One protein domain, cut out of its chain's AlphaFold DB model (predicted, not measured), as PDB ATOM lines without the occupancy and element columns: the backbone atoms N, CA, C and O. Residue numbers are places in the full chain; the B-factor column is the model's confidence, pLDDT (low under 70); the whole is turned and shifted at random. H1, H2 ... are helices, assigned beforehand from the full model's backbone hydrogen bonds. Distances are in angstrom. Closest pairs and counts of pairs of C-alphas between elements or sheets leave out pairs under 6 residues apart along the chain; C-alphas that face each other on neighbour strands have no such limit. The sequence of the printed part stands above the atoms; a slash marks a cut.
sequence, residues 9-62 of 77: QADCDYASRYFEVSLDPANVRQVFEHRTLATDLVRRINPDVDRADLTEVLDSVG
ATOM      1  N   GLN A   9      -1.757 -20.382 -50.564       92.62
ATOM      2  CA  GLN A   9      -0.591 -20.807 -51.332       92.62
ATOM      3  C   GLN A   9       0.473 -21.444 -50.439       92.62
ATOM      4  O   GLN A   9       0.981 -22.499 -50.796       92.62
ATOM      5  N   ALA A  10       0.751 -20.861 -49.270       92.81
ATOM      6  CA  ALA A  10       1.694 -21.446 -48.322       92.81
ATOM      7  C   ALA A  10       1.224 -22.824 -47.828       92.81
ATOM      8  O   ALA A  10       2.025 -23.752 -47.760       92.81
ATOM      9  N   ASP A  11      -0.079 -22.986 -47.576       91.19
ATOM     10  CA  ASP A  11      -0.660 -24.287 -47.225       91.19
ATOM     11  C   ASP A  11      -0.505 -25.313 -48.366       91.19
ATOM     12  O   ASP A  11      -0.179 -26.474 -48.117       91.19
ATOM     13  N   CYS A  12      -0.689 -24.896 -49.627       93.88
ATOM     14  CA  CYS A  12      -0.475 -25.765 -50.792       93.88
ATOM     15  C   CYS A  12       1.001 -26.159 -50.958       93.88
ATOM     16  O   CYS A  12       1.300 -27.324 -51.221       93.88
ATOM     17  N   ASP A  13       1.920 -25.207 -50.794       93.69
ATOM     18  CA  ASP A  13       3.362 -25.449 -50.892       93.69
ATOM     19  C   ASP A  13       3.832 -26.396 -49.782       93.69
ATOM     20  O   ASP A  13       4.603 -27.323 -50.037       93.69
ATOM     21  N   TYR A  14       3.334 -26.205 -48.558       91.81
ATOM     22  CA  TYR A  14       3.590 -27.114 -47.446       91.81
ATOM     23  C   TYR A  14       3.036 -28.514 -47.729       91.81
ATOM     24  O   TYR A  14       3.767 -29.495 -47.585       91.81
ATOM     25  N   ALA A  15       1.790 -28.621 -48.204       92.56
ATOM     26  CA  ALA A  15       1.179 -29.904 -48.542       92.56
ATOM     27  C   ALA A  15       1.985 -30.672 -49.600       92.56
ATOM     28  O   ALA A  15       2.255 -31.863 -49.435       92.56
ATOM     29  N   SER A  16       2.452 -29.968 -50.632       94.19
ATOM     30  CA  SER A  16       3.299 -30.533 -51.684       94.19
ATOM     31  C   SER A  16       4.650 -31.011 -51.154       94.19
ATOM     32  O   SER A  16       5.125 -32.078 -51.529       94.19
ATOM     33  N   ARG A  17       5.275 -30.261 -50.242       94.81
ATOM     34  CA  ARG A  17       6.610 -30.591 -49.720       94.81
ATOM     35  C   ARG A  17       6.605 -31.672 -48.648       94.81
ATOM     36  O   ARG A  17       7.561 -32.437 -48.578       94.81
ATOM     37  N   TYR A  18       5.593 -31.683 -47.784       94.12
ATOM     38  CA  TYR A  18       5.562 -32.540 -46.600       94.12
ATOM     39  C   TYR A  18       4.747 -33.815 -46.818       94.12
ATOM     40  O   TYR A  18       5.160 -34.892 -46.399       94.12
ATOM     41  N   PHE A  19       3.597 -33.694 -47.484       91.44
ATOM     42  CA  PHE A  19       2.695 -34.816 -47.749       91.44
ATOM     43  C   PHE A  19       2.793 -35.330 -49.190       91.44
ATOM     44  O   PHE A  19       2.117 -36.297 -49.521       91.44
ATOM     45  N   GLU A  20       3.606 -34.695 -50.043       94.06
ATOM     46  CA  GLU A  20       3.762 -35.051 -51.462       94.06
ATOM     47  C   GLU A  20       2.438 -35.005 -52.249       94.06
ATOM     48  O   GLU A  20       2.270 -35.676 -53.269       94.06
ATOM     49  N   VAL A  21       1.485 -34.176 -51.799       91.31
ATOM     50  CA  VAL A  21       0.171 -34.001 -52.438       91.31
ATOM     51  C   VAL A  21       0.022 -32.615 -53.053       91.31
ATOM     52  O   VAL A  21       0.402 -31.602 -52.471       91.31
ATOM     53  N   SER A  22      -0.581 -32.553 -54.241       92.69
ATOM     54  CA  SER A  22      -0.921 -31.284 -54.894       92.69
ATOM     55  C   SER A  22      -2.358 -30.886 -54.586       92.69
ATOM     56  O   SER A  22      -3.294 -31.584 -54.972       92.69
ATOM     57  N   LEU A  23      -2.527 -29.739 -53.930       93.56
ATOM     58  CA  LEU A  23      -3.830 -29.138 -53.655       93.56
ATOM     59  C   LEU A  23      -4.095 -27.957 -54.592       93.56
ATOM     60  O   LEU A  23      -3.181 -27.237 -54.988       93.56
ATOM     61  N   ASP A  24      -5.367 -27.738 -54.917       93.94
ATOM     62  CA  ASP A  24      -5.808 -26.537 -55.628       93.94
ATOM     63  C   ASP A  24      -5.976 -25.369 -54.633       93.94
ATOM     64  O   ASP A  24      -6.830 -25.453 -53.735       93.94
ATOM     65  N   PRO A  25      -5.246 -24.249 -54.807       93.81
ATOM     66  CA  PRO A  25      -5.371 -23.073 -53.951       93.81
ATOM     67  C   PRO A  25      -6.796 -22.513 -53.851       93.81
ATOM     68  O   PRO A  25      -7.134 -21.894 -52.843       93.81
ATOM     69  N   ALA A  26      -7.652 -22.707 -54.860       94.00
ATOM     70  CA  ALA A  26      -9.048 -22.271 -54.815       94.00
ATOM     71  C   ALA A  26      -9.905 -23.115 -53.853       94.00
ATOM     72  O   ALA A  26     -10.829 -22.590 -53.225       94.00
ATOM     73  N   ASN A  27      -9.592 -24.404 -53.707       94.69
ATOM     74  CA  ASN A  27     -10.231 -25.268 -52.714       94.69
ATOM     75  C   ASN A  27      -9.706 -24.943 -51.310       94.69
ATOM     76  O   ASN A  27     -10.502 -24.756 -50.390       94.69
ATOM     77  N   VAL A  28      -8.388 -24.773 -51.160       94.31
ATOM     78  CA  VAL A  28      -7.771 -24.410 -49.871       94.31
ATOM     79  C   VAL A  28      -8.260 -23.045 -49.383       94.31
ATOM     80  O   VAL A  28      -8.581 -22.893 -48.207       94.31
ATOM     81  N   ARG A  29      -8.440 -22.069 -50.283       94.44
ATOM     82  CA  ARG A  29      -8.996 -20.752 -49.936       94.44
ATOM     83  C   ARG A  29     -10.368 -20.839 -49.266       94.44
ATOM     84  O   ARG A  29     -10.637 -20.062 -48.359       94.44
ATOM     85  N   GLN A  30     -11.230 -21.769 -49.674       94.62
ATOM     86  CA  GLN A  30     -12.551 -21.921 -49.053       94.62
ATOM     87  C   GLN A  30     -12.442 -22.377 -47.593       94.62
ATOM     88  O   GLN A  30     -13.179 -21.876 -46.745       94.62
ATOM     89  N   VAL A  31     -11.497 -23.277 -47.298       92.56
ATOM     90  CA  VAL A  31     -11.192 -23.714 -45.927       92.56
ATOM     91  C   VAL A  31     -10.573 -22.567 -45.130       92.56
ATOM     92  O   VAL A  31     -11.012 -22.287 -44.017       92.56
ATOM     93  N   PHE A  32      -9.616 -21.860 -45.732       91.75
ATOM     94  CA  PHE A  32      -8.935 -20.712 -45.139       91.75
ATOM     95  C   PHE A  32      -9.905 -19.579 -44.755       91.75
ATOM     96  O   PHE A  32      -9.765 -18.952 -43.713       91.75
ATOM     97  N   GLU A  33     -10.936 -19.337 -45.568       93.50
ATOM     98  CA  GLU A  33     -11.999 -18.361 -45.290       93.50
ATOM     99  C   GLU A  33     -13.080 -18.877 -44.317       93.50
ATOM    100  O   GLU A  33     -14.098 -18.207 -44.127       93.50
ATOM    101  N   HIS A  34     -12.905 -20.064 -43.727       91.06
ATOM    102  CA  HIS A  34     -13.887 -20.723 -42.859       91.06
ATOM    103  C   HIS A  34     -15.283 -20.845 -43.496       91.06
ATOM    104  O   HIS A  34     -16.312 -20.724 -42.825       91.06
ATOM    105  N   ARG A  35     -15.341 -21.080 -44.814       90.88
ATOM    106  CA  ARG A  35     -16.604 -21.380 -45.498       90.88
ATOM    107  C   ARG A  35     -17.106 -22.754 -45.062       90.88
ATOM    108  O   ARG A  35     -16.320 -23.657 -44.781       90.88
ATOM    109  N   THR A  36     -18.427 -22.930 -45.058       90.19
ATOM    110  CA  THR A  36     -19.043 -24.232 -44.780       90.19
ATOM    111  C   THR A  36     -18.495 -25.298 -45.726       90.19
ATOM    112  O   THR A  36     -18.558 -25.146 -46.947       90.19
ATOM    113  N   LEU A  37     -17.996 -26.398 -45.161       89.44
ATOM    114  CA  LEU A  37     -17.440 -27.504 -45.930       89.44
ATOM    115  C   LEU A  37     -18.563 -28.315 -46.598       89.44
ATOM    116  O   LEU A  37     -19.323 -29.049 -45.956       89.44
ATOM    117  N   ALA A  38     -18.672 -28.166 -47.916       89.88
ATOM    118  CA  ALA A  38     -19.509 -29.021 -48.748       89.88
ATOM    119  C   ALA A  38     -18.840 -30.389 -48.948       89.88
ATOM    120  O   ALA A  38     -17.616 -30.470 -49.043       89.88
ATOM    121  N   THR A  39     -19.635 -31.453 -49.073       89.69
ATOM    122  CA  THR A  39     -19.129 -32.818 -49.302       89.69
ATOM    123  C   THR A  39     -18.196 -32.891 -50.513       89.69
ATOM    124  O   THR A  39     -17.134 -33.503 -50.435       89.69
ATOM    125  N   ASP A  40     -18.535 -32.198 -51.606       92.06
ATOM    126  CA  ASP A  40     -17.690 -32.140 -52.803       92.06
ATOM    127  C   ASP A  40     -16.342 -31.460 -52.549       92.06
ATOM    128  O   ASP A  40     -15.330 -31.862 -53.114       92.06
ATOM    129  N   LEU A  41     -16.307 -30.424 -51.700       93.56
ATOM    130  CA  LEU A  41     -15.060 -29.740 -51.356       93.56
ATOM    131  C   LEU A  41     -14.145 -30.656 -50.540       93.56
ATOM    132  O   LEU A  41     -12.956 -30.720 -50.837       93.56
ATOM    133  N   VAL A  42     -14.703 -31.375 -49.560       93.31
ATOM    134  CA  VAL A  42     -13.948 -32.332 -48.736       93.31
ATOM    135  C   VAL A  42     -13.277 -33.369 -49.633       93.31
ATOM    136  O   VAL A  42     -12.058 -33.494 -49.594       93.31
ATOM    137  N   ARG A  43     -14.038 -33.992 -50.542       92.50
ATOM    138  CA  ARG A  43     -13.507 -35.001 -51.474       92.50
ATOM    139  C   ARG A  43     -12.497 -34.450 -52.480       92.50
ATOM    140  O   ARG A  43     -11.603 -35.173 -52.905       92.50
ATOM    141  N   ARG A  44     -12.622 -33.181 -52.888       92.38
ATOM    142  CA  ARG A  44     -11.624 -32.528 -53.757       92.38
ATOM    143  C   ARG A  44     -10.293 -32.283 -53.050       92.38
ATOM    144  O   ARG A  44      -9.269 -32.262 -53.722       92.38
ATOM    145  N   ILE A  45     -10.310 -32.045 -51.738       92.44
ATOM    146  CA  ILE A  45      -9.098 -31.809 -50.940       92.44
ATOM    147  C   ILE A  45      -8.483 -33.136 -50.494       92.44
ATOM    148  O   ILE A  45      -7.272 -33.307 -50.583       92.44
ATOM    149  N   ASN A  46      -9.313 -34.067 -50.028       91.56
ATOM    150  CA  ASN A  46      -8.899 -35.392 -49.605       91.56
ATOM    151  C   ASN A  46      -9.872 -36.440 -50.174       91.56
ATOM    152  O   ASN A  46     -10.976 -36.583 -49.652       91.56
ATOM    153  N   PRO A  47      -9.489 -37.162 -51.242       90.88
ATOM    154  CA  PRO A  47     -10.343 -38.170 -51.871       90.88
ATOM    155  C   PRO A  47     -10.695 -39.360 -50.971       90.88
ATOM    156  O   PRO A  47     -11.713 -40.008 -51.212       90.88
ATOM    157  N   ASP A  48      -9.868 -39.640 -49.961       90.88
ATOM    158  CA  ASP A  48     -10.015 -40.779 -49.050       90.88
ATOM    159  C   ASP A  48     -10.888 -40.462 -47.827       90.88
ATOM    160  O   ASP A  48     -11.145 -41.341 -47.009       90.88
ATOM    161  N   VAL A  49     -11.332 -39.211 -47.689       91.38
ATOM    162  CA  VAL A  49     -12.144 -38.738 -46.564       91.38
ATOM    163  C   VAL A  49     -13.422 -38.114 -47.099       91.38
ATOM    164  O   VAL A  49     -13.408 -37.333 -48.055       91.38
ATOM    165  N   ASP A  50     -14.547 -38.405 -46.458       91.25
ATOM    166  CA  ASP A  50     -15.779 -37.677 -46.696       91.25
ATOM    167  C   ASP A  50     -16.320 -36.974 -45.447       91.25
ATOM    168  O   ASP A  50     -15.673 -36.859 -44.406       91.25
ATOM    169  N   ARG A  51     -17.492 -36.351 -45.598       88.69
ATOM    170  CA  ARG A  51     -18.053 -35.511 -44.543       88.69
ATOM    171  C   ARG A  51     -18.525 -36.324 -43.334       88.69
ATOM    172  O   ARG A  51     -18.545 -35.765 -42.245       88.69
ATOM    173  N   ALA A  52     -18.906 -37.589 -43.517       89.06
ATOM    174  CA  ALA A  52     -19.310 -38.461 -42.420       89.06
ATOM    175  C   ALA A  52     -18.105 -38.850 -41.558       89.06
ATOM    176  O   ALA A  52     -18.195 -38.753 -40.335       89.06
ATOM    177  N   ASP A  53     -16.966 -39.162 -42.186       90.94
ATOM    178  CA  ASP A  53     -15.710 -39.437 -41.476       90.94
ATOM    179  C   ASP A  53     -15.291 -38.238 -40.609       90.94
ATOM    180  O   ASP A  53     -14.907 -38.389 -39.451       90.94
ATOM    181  N   LEU A  54     -15.432 -37.014 -41.139       88.88
ATOM    182  CA  LEU A  54     -15.163 -35.796 -40.367       88.88
ATOM    183  C   LEU A  54     -16.105 -35.657 -39.164       88.88
ATOM    184  O   LEU A  54     -15.647 -35.294 -38.085       88.88
ATOM    185  N   THR A  55     -17.402 -35.937 -39.323       88.94
ATOM    186  CA  THR A  55     -18.365 -35.882 -38.212       88.94
ATOM    187  C   THR A  55     -18.045 -36.906 -37.125       88.94
ATOM    188  O   THR A  55     -18.095 -36.552 -35.950       88.94
ATOM    189  N   GLU A  56     -17.656 -38.131 -37.492       89.94
ATOM    190  CA  GLU A  56     -17.235 -39.155 -36.525       89.94
ATOM    191  C   GLU A  56     -16.016 -38.691 -35.715       89.94
ATOM    192  O   GLU A  56     -15.984 -38.823 -34.491       89.94
ATOM    193  N   VAL A  57     -15.037 -38.066 -36.375       90.56
ATOM    194  CA  VAL A  57     -13.873 -37.491 -35.689       90.56
ATOM    195  C   VAL A  57     -14.285 -36.365 -34.741       90.56
ATOM    196  O   VAL A  57     -13.782 -36.312 -33.619       90.56
ATOM    197  N   LEU A  58     -15.190 -35.474 -35.160       90.81
ATOM    198  CA  LEU A  58     -15.674 -34.379 -34.311       90.81
ATOM    199  C   LEU A  58     -16.356 -34.906 -33.043       90.81
ATOM    200  O   LEU A  58     -16.087 -34.381 -31.964       90.81
ATOM    201  N   ASP A  59     -17.181 -35.946 -33.164       90.19
ATOM    202  CA  ASP A  59     -17.809 -36.617 -32.022       90.19
ATOM    203  C   ASP A  59     -16.757 -37.259 -31.105       90.19
ATOM    204  O   ASP A  59     -16.712 -36.989 -29.903       90.19
ATOM    205  N   SER A  60     -15.816 -38.003 -31.696       91.88
ATOM    206  CA  SER A  60     -14.750 -38.696 -30.968       91.88
ATOM    207  C   SER A  60     -13.874 -37.758 -30.130       91.88
ATOM    208  O   SER A  60     -13.496 -38.103 -29.008       91.88
ATOM    209  N   VAL A  61     -13.563 -36.560 -30.637       90.88
ATOM    210  CA  VAL A  61     -12.759 -35.565 -29.903       90.88
ATOM    211  C   VAL A  61     -13.599 -34.651 -29.002       90.88
ATOM    212  O   VAL A  61     -13.043 -33.761 -28.354       90.88
ATOM    213  N   GLY A  62     -14.921 -34.845 -28.951       90.31
ATOM    214  CA  GLY A  62     -15.845 -34.013 -28.180       90.31
ATOM    215  C   GLY A  62     -15.940 -32.575 -28.693       90.31
ATOM    216  O   GLY A  62     -16.101 -31.642 -27.901       90.31
TER     217      GLY A  62
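What this domain is: This is residues 9 to 62 of the 77 residues of an uncharacterized protein of Actinomadura physcomitrii (UniProt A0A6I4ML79). Four short helices follow one another in an open, zigzag arrangement, each turned sharply from the one before, with H2 and H3 in the middle, H1 at one end and H4 at the other. The last part of H4 and the two residues after it, residues 55 to 62, stick out from the rest. You are reading 54 printed residues with four named helices, in the order H1, H2, H3, H4, and no named strand; the class is all helix. The whole is only just compact, close to loose, with a radius of gyration of the C-alphas of 11.9 A and spans of 30 by 22 by 19 A.

How they stand to each other: Begin at H1, residues 9 to 18, which touches H2, residues 25 to 32; look at the C-alphas of Gln 9 and Pro 25, their closest, 5.9 A apart. Their lines are about perpendicular, at 79 degrees. Go on to H3, residues 39 to 45, which touches H2, the closest C-alphas being those of Asn 27 and Leu 41 at 6.7 A. These two run opposite ways at a steep tilt of 61 degrees. H4, residues 51 to 60, is close to H3 but not clearly touching it: the closest C-alphas, those of Thr 39 and Arg 51, are 5.6 A apart, and the lines are about perpendicular, at 89 degrees. H1 is apart from H3 and H4, and H2 is apart from H4. Every O i to N i+4 pair is within hydrogen-bond range in H1, H3 and H4; in H2 it is 2 of 4.

Where its parts are: Find C-alpha 9 at (-0.591, -20.807, -51.332); from there H1 runs 14.1 A to C-alpha 18. H2 measures 9.8 A from C-alpha 25 to C-alpha 32, and H3 10.2 A from C-alpha 39 to C-alpha 45. H4 starts at C-alpha 51, (-18.053, -35.511, -44.543), and runs 14.3 A to C-alpha 60 at (-14.750, -38.696, -30.968).

The domain as a whole: The C-alphas of Arg 17 and Gly 62, the two farthest apart, are 31.3 A from each other. The printed part has no cut; the link from H3 to H4 is tight and the other two are short. Mean pLDDT of the printed part is 92.0, and no printed residue is under 70.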